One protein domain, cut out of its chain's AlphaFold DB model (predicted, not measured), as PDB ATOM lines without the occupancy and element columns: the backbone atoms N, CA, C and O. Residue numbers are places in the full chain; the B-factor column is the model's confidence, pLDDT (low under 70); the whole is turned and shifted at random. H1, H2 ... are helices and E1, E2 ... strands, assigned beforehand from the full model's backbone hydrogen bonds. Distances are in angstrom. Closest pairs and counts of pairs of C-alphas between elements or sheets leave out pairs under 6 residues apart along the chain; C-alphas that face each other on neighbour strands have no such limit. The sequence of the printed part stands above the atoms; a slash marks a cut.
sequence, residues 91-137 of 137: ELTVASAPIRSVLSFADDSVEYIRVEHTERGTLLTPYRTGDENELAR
ATOM      1  N   GLU A  91     151.295 135.535 183.171       95.50
ATOM      2  CA  GLU A  91     151.962 134.332 183.652       95.50
ATOM      3  C   GLU A  91     153.467 134.554 183.775       95.50
ATOM      4  O   GLU A  91     154.063 135.365 183.063       95.50
ATOM      5  N   LEU A  92     154.094 133.812 184.686       94.69
ATOM      6  CA  LEU A  92     155.537 133.828 184.862       94.69
ATOM      7  C   LEU A  92     156.093 132.434 184.576       94.69
ATOM      8  O   LEU A  92     155.751 131.478 185.271       94.69
ATOM      9  N   THR A  93     156.950 132.328 183.563       93.25
ATOM     10  CA  THR A  93     157.579 131.066 183.153       93.25
ATOM     11  C   THR A  93     159.094 131.136 183.281       93.25
ATOM     12  O   THR A  93     159.677 132.216 183.226       93.25
ATOM     13  N   VAL A  94     159.748 129.991 183.458       92.94
ATOM     14  CA  VAL A  94     161.214 129.917 183.512       92.94
ATOM     15  C   VAL A  94     161.781 130.145 182.112       92.94
ATOM     16  O   VAL A  94     161.332 129.531 181.141       92.94
ATOM     17  N   ALA A  95     162.806 130.986 182.010       91.94
ATOM     18  CA  ALA A  95     163.567 131.220 180.788       91.94
ATOM     19  C   ALA A  95     164.448 130.000 180.458       91.94
ATOM     20  O   ALA A  95     165.657 129.992 180.676       91.94
ATOM     21  N   SER A  96     163.826 128.931 179.965       89.12
ATOM     22  CA  SER A  96     164.518 127.702 179.568       89.12
ATOM     23  C   SER A  96     165.434 127.909 178.354       89.12
ATOM     24  O   SER A  96     165.237 128.838 177.570       89.12
ATOM     25  N   ALA A  97     166.406 127.012 178.147       87.25
ATOM     26  CA  ALA A  97     167.333 127.097 177.013       87.25
ATOM     27  C   ALA A  97     166.632 127.220 175.637       87.25
ATOM     28  O   ALA A  97     167.050 128.072 174.854       87.25
ATOM     29  N   PRO A  98     165.535 126.484 175.343       88.19
ATOM     30  CA  PRO A  98     164.776 126.691 174.106       88.19
ATOM     31  C   PRO A  98     164.141 128.083 173.983       88.19
ATOM     32  O   PRO A  98     164.070 128.640 172.893       88.19
ATOM     33  N   ILE A  99     163.675 128.668 175.090       86.00
ATOM     34  CA  ILE A  99     163.112 130.025 175.084       86.00
ATOM     35  C   ILE A  99     164.225 131.044 174.807       86.00
ATOM     36  O   ILE A  99     164.068 131.913 173.950       86.00
ATOM     37  N   ARG A 100     165.377 130.895 175.472       86.00
ATOM     38  CA  ARG A 100     166.547 131.769 175.290       86.00
ATOM     39  C   ARG A 100     167.120 131.708 173.875       86.00
ATOM     40  O   ARG A 100     167.549 132.725 173.348       86.00
ATOM     41  N   SER A 101     167.077 130.546 173.218       86.38
ATOM     42  CA  SER A 101     167.578 130.422 171.842       86.38
ATOM     43  C   SER A 101     166.743 131.189 170.812       86.38
ATOM     44  O   SER A 101     167.229 131.458 169.717       86.38
ATOM     45  N   VAL A 102     165.486 131.509 171.137       87.06
ATOM     46  CA  VAL A 102     164.565 132.231 170.242       87.06
ATOM     47  C   VAL A 102     164.452 133.709 170.624       87.06
ATOM     48  O   VAL A 102     164.283 134.560 169.752       87.06
ATOM     49  N   LEU A 103     164.556 134.035 171.914       85.81
ATOM     50  CA  LEU A 103     164.413 135.396 172.425       85.81
ATOM     51  C   LEU A 103     165.782 136.025 172.664       85.81
ATOM     52  O   LEU A 103     166.398 135.821 173.705       85.81
ATOM     53  N   SER A 104     166.225 136.866 171.730       79.38
ATOM     54  CA  SER A 104     167.520 137.560 171.813       79.38
ATOM     55  C   SER A 104     167.682 138.457 173.046       79.38
ATOM     56  O   SER A 104     168.806 138.753 173.436       79.38
ATOM     57  N   PHE A 105     166.580 138.886 173.667       81.56
ATOM     58  CA  PHE A 105     166.597 139.679 174.897       81.56
ATOM     59  C   PHE A 105     166.734 138.838 176.179       81.56
ATOM     60  O   PHE A 105     166.944 139.398 177.253       81.56
ATOM     61  N   ALA A 106     166.540 137.518 176.102       79.44
ATOM     62  CA  ALA A 106     166.573 136.613 177.246       79.44
ATOM     63  C   ALA A 106     167.968 135.987 177.365       79.44
ATOM     64  O   ALA A 106     168.165 134.808 177.069       79.44
ATOM     65  N   ASP A 107     168.942 136.808 177.761       82.38
ATOM     66  CA  ASP A 107     170.295 136.343 178.064       82.38
ATOM     67  C   ASP A 107     170.328 135.459 179.330       82.38
ATOM     68  O   ASP A 107     169.307 135.187 179.972       82.38
ATOM     69  N   ASP A 108     171.522 135.006 179.716       83.31
ATOM     70  CA  ASP A 108     171.667 134.113 180.864       83.31
ATOM     71  C   ASP A 108     171.303 134.743 182.216       83.31
ATOM     72  O   ASP A 108     171.068 134.008 183.179       83.31
ATOM     73  N   SER A 109     171.195 136.076 182.281       85.62
ATOM     74  CA  SER A 109     170.761 136.806 183.477       85.62
ATOM     75  C   SER A 109     169.247 136.757 183.691       85.62
ATOM     76  O   SER A 109     168.772 137.005 184.800       85.62
ATOM     77  N   VAL A 110     168.471 136.436 182.654       88.38
ATOM     78  CA  VAL A 110     167.011 136.382 182.732       88.38
ATOM     79  C   VAL A 110     166.585 134.993 183.192       88.38
ATOM     80  O   VAL A 110     166.665 134.025 182.440       88.38
ATOM     81  N   GLU A 111     166.122 134.877 184.435       92.38
ATOM     82  CA  GLU A 111     165.630 133.605 184.986       92.38
ATOM     83  C   GLU A 111     164.163 133.344 184.629       92.38
ATOM     84  O   GLU A 111     163.774 132.203 184.372       92.38
ATOM     85  N   TYR A 112     163.356 134.403 184.551       93.62
ATOM     86  CA  TYR A 112     161.923 134.307 184.309       93.62
ATOM     87  C   TYR A 112     161.462 135.235 183.184       93.62
ATOM     88  O   TYR A 112     162.010 136.317 182.975       93.62
ATOM     89  N   ILE A 113     160.417 134.810 182.480       93.81
ATOM     90  CA  ILE A 113     159.751 135.550 181.409       93.81
ATOM     91  C   ILE A 113     158.306 135.801 181.820       93.81
ATOM     92  O   ILE A 113     157.572 134.865 182.149       93.81
ATOM     93  N   ARG A 114     157.900 137.068 181.770       94.81
ATOM     94  CA  ARG A 114     156.506 137.491 181.859       94.81
ATOM     95  C   ARG A 114     155.830 137.247 180.514       94.81
ATOM     96  O   ARG A 114     156.314 137.702 179.477       94.81
ATOM     97  N   VAL A 115     154.712 136.536 180.562       94.69
ATOM     98  CA  VAL A 115     153.886 136.162 179.415       94.69
ATOM     99  C   VAL A 115     152.542 136.864 179.550       94.69
ATOM    100  O   VAL A 115     151.778 136.577 180.471       94.69
ATOM    101  N   GLU A 116     152.255 137.795 178.646       95.00
ATOM    102  CA  GLU A 116     150.977 138.509 178.608       95.00
ATOM    103  C   GLU A 116     150.196 138.137 177.352       95.00
ATOM    104  O   GLU A 116     150.728 138.195 176.240       95.00
ATOM    105  N   HIS A 117     148.919 137.803 177.514       92.88
ATOM    106  CA  HIS A 117     148.017 137.577 176.392       92.88
ATOM    107  C   HIS A 117     147.267 138.865 176.071       92.88
ATOM    108  O   HIS A 117     146.525 139.396 176.892       92.88
ATOM    109  N   THR A 118     147.473 139.366 174.859       90.81
ATOM    110  CA  THR A 118     146.818 140.565 174.335       90.81
ATOM    111  C   THR A 118     145.957 140.194 173.132       90.81
ATOM    112  O   THR A 118     146.127 139.130 172.536       90.81
ATOM    113  N   GLU A 119     145.087 141.103 172.697       92.25
ATOM    114  CA  GLU A 119     144.302 140.926 171.465       92.25
ATOM    115  C   GLU A 119     145.178 140.716 170.216       92.25
ATOM    116  O   GLU A 119     144.741 140.127 169.232       92.25
ATOM    117  N   ARG A 120     146.432 141.188 170.253       91.12
ATOM    118  CA  ARG A 120     147.400 141.089 169.150       91.12
ATOM    119  C   ARG A 120     148.286 139.843 169.231       91.12
ATOM    120  O   ARG A 120     149.143 139.662 168.370       91.12
ATOM    121  N   GLY A 121     148.098 139.004 170.250       92.81
ATOM    122  CA  GLY A 121     148.898 137.810 170.509       92.81
ATOM    123  C   GLY A 121     149.632 137.863 171.849       92.81
ATOM    124  O   GLY A 121     149.244 138.591 172.765       92.81
ATOM    125  N   THR A 122     150.696 137.071 171.965       93.19
ATOM    126  CA  THR A 122     151.457 136.903 173.209       93.19
ATOM    127  C   THR A 122     152.659 137.841 173.254       93.19
ATOM    128  O   THR A 122     153.525 137.785 172.380       93.19
ATOM    129  N   LEU A 123     152.738 138.669 174.294       92.56
ATOM    130  CA  LEU A 123     153.897 139.504 174.588       92.56
ATOM    131  C   LEU A 123     154.787 138.800 175.615       92.56
ATOM    132  O   LEU A 123     154.331 138.416 176.691       92.56
ATOM    133  N   LEU A 124     156.067 138.649 175.274       92.44
ATOM    134  CA  LEU A 124     157.088 138.067 176.140       92.44
ATOM    135  C   LEU A 124     158.047 139.168 176.580       92.44
ATOM    136  O   LEU A 124     158.597 139.879 175.741       92.44
ATOM    137  N   THR A 125     158.252 139.303 177.886       92.44
ATOM    138  CA  THR A 125     159.168 140.296 178.466       92.44
ATOM    139  C   THR A 125     160.029 139.656 179.555       92.44
ATOM    140  O   THR A 125     159.547 138.761 180.255       92.44
ATOM    141  N   PRO A 126     161.301 140.059 179.720       92.06
ATOM    142  CA  PRO A 126     162.089 139.653 180.879       92.06
ATOM    143  C   PRO A 126     161.371 140.025 182.173       92.06
ATOM    144  O   PRO A 126     160.844 141.131 182.288       92.06
ATOM    145  N   TYR A 127     161.391 139.130 183.154       91.31
ATOM    146  CA  TYR A 127     160.959 139.447 184.507       91.31
ATOM    147  C   TYR A 127     162.176 139.617 185.409       91.31
ATOM    148  O   TYR A 127     163.024 138.725 185.501       91.31
ATOM    149  N   ARG A 128     162.253 140.764 186.081       88.00
ATOM    150  CA  ARG A 128     163.333 141.117 187.001       88.00
ATOM    151  C   ARG A 128     162.727 141.731 188.252       88.00
ATOM    152  O   ARG A 128     162.001 142.718 188.188       88.00
ATOM    153  N   THR A 129     163.032 141.144 189.404       80.56
ATOM    154  CA  THR A 129     162.579 141.672 190.691       80.56
ATOM    155  C   THR A 129     163.244 143.021 190.956       80.56
ATOM    156  O   THR A 129     164.454 143.067 191.165       80.56
ATOM    157  N   GLY A 130     162.456 144.099 190.984       66.25
ATOM    158  CA  GLY A 130     162.938 145.446 191.309       66.25
ATOM    159  C   GLY A 130     163.102 146.404 190.126       66.25
ATOM    160  O   GLY A 130     163.534 147.530 190.352       66.25
ATOM    161  N   ASP A 131     162.738 146.009 188.902       58.59
ATOM    162  CA  ASP A 131     162.719 146.937 187.765       58.59
ATOM    163  C   ASP A 131     161.505 147.890 187.843       58.59
ATOM    164  O   ASP A 131     160.361 147.466 188.021       58.59
ATOM    165  N   GLU A 132     161.742 149.194 187.655       49.44
ATOM    166  CA  GLU A 132     160.715 150.258 187.694       49.44
ATOM    167  C   GLU A 132     159.613 150.088 186.628       49.44
ATOM    168  O   GLU A 132     158.507 150.608 186.778       49.44
ATOM    169  N   ASN A 133     159.869 149.289 185.588       45.88
ATOM    170  CA  ASN A 133     158.891 148.937 184.553       45.88
ATOM    171  C   ASN A 133     157.699 148.110 185.076       45.88
ATOM    172  O   ASN A 133     156.738 147.899 184.339       45.88
ATOM    173  N   GLU A 134     157.732 147.645 186.328       49.72
ATOM    174  CA  GLU A 134     156.603 146.949 186.957       49.72
ATOM    175  C   GLU A 134     155.612 147.889 187.667       49.72
ATOM    176  O   GLU A 134     154.530 147.440 188.033       49.72
ATOM    177  N   LEU A 135     155.955 149.173 187.852       42.72
ATOM    178  CA  LEU A 135     155.131 150.178 188.550       42.72
ATOM    179  C   LEU A 135     154.293 151.062 187.611       42.72
ATOM    180  O   LEU A 135     153.486 151.859 188.083       42.72
ATOM    181  N   ALA A 136     154.482 150.940 186.296       35.28
ATOM    182  CA  ALA A 136     153.851 151.801 185.300       35.28
ATOM    183  C   ALA A 136     152.873 151.024 184.407       35.28
ATOM    184  O   ALA A 136     153.119 150.864 183.212       35.28
ATOM    185  N   ARG A 137     151.765 150.538 184.974       39.22
ATOM    186  CA  ARG A 137     150.540 150.242 184.217       39.22
ATOM    187  C   ARG A 137     149.305 150.536 185.049       39.22
ATOM    188  O   ARG A 137     149.278 150.094 186.214       39.22
TER     189      ARG A 137
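Overview. This is residues 91 to 137 of the 137 residues of an uncharacterized protein of Desulfovibrio desulfuricans (UniProt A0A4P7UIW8). A small sheet of three strands is built on a long hairpin, E2 and E3, with the short strand E1 side by side with the first four residues of E2 only, so that the hairpin's turn end runs on past it. The short helix H1 sits past the other end of the sheet, in the loop of chain that leads from E1 to E2, and the tail of residues 130 to 137 sticks out free. The printed part has 47 residues, with one named helix and three named strands in the order E1, H1, E2, E3; the sheet's order is E1, E2, E3, antiparallel throughout, and the class is mixed, helices and strands. The whole is only just compact, close to loose, with a radius of gyration of the C-alphas of 11.0 A and spans of 29 by 27 by 16 A.

Arrangement. Begin with the inner strand E2, residues 112 to 118, and its antiparallel neighbour E3, residues 121 to 127. They form a hairpin with a tight link, at 154 degrees between their directions; look for N 114 and O 125, 2.8 A apart, and N 123 and O 116, 2.8 A, both within hydrogen-bond range. On the other side of E2 is E1, residues 91 to 94, antiparallel at 146 degrees, with N 93 and O 113 at 3.0 A and N 115 and O 91 at 2.8 A. E1 and E3 are the edge strands; their closest C-alphas, those of Leu 92 and Tyr 127, are 7.8 A apart. Further out, H1, residues 97 to 102, is not on the sheet, but only just, with 4 pairs of C-alphas within 10 A. H1 and E3 are apart. In H1, 1 of 2 O i to N i+4 pairs and 2 of 3 O i to N i+3 pairs are within hydrogen-bond range.

Along the chain. Find C-alpha 112 at (161.923, 134.307, 184.309); from there E2 runs 19.2 A to C-alpha 118. E3 then runs 18.5 A from C-alpha 121 to C-alpha 127 at (160.959, 139.447, 184.507). Go back to C-alpha 91 at (151.962, 134.332, 183.652) for the start of E1, 10.3 A long, and on to H1, 8.9 A from C-alpha 97 to C-alpha 102.

Size, cuts and confidence. The two C-alphas farthest apart are those of Asp 108 and Glu 119, 29.7 A. The printed part has no cut and ends at residue 137, the chain's last. No link is long; that from H1 to E2, 9 residues, is short. Look in the B-factor column for a mean pLDDT of the printed part of 82.5; residues 130 to 137, the stretch that stands free, are under 70.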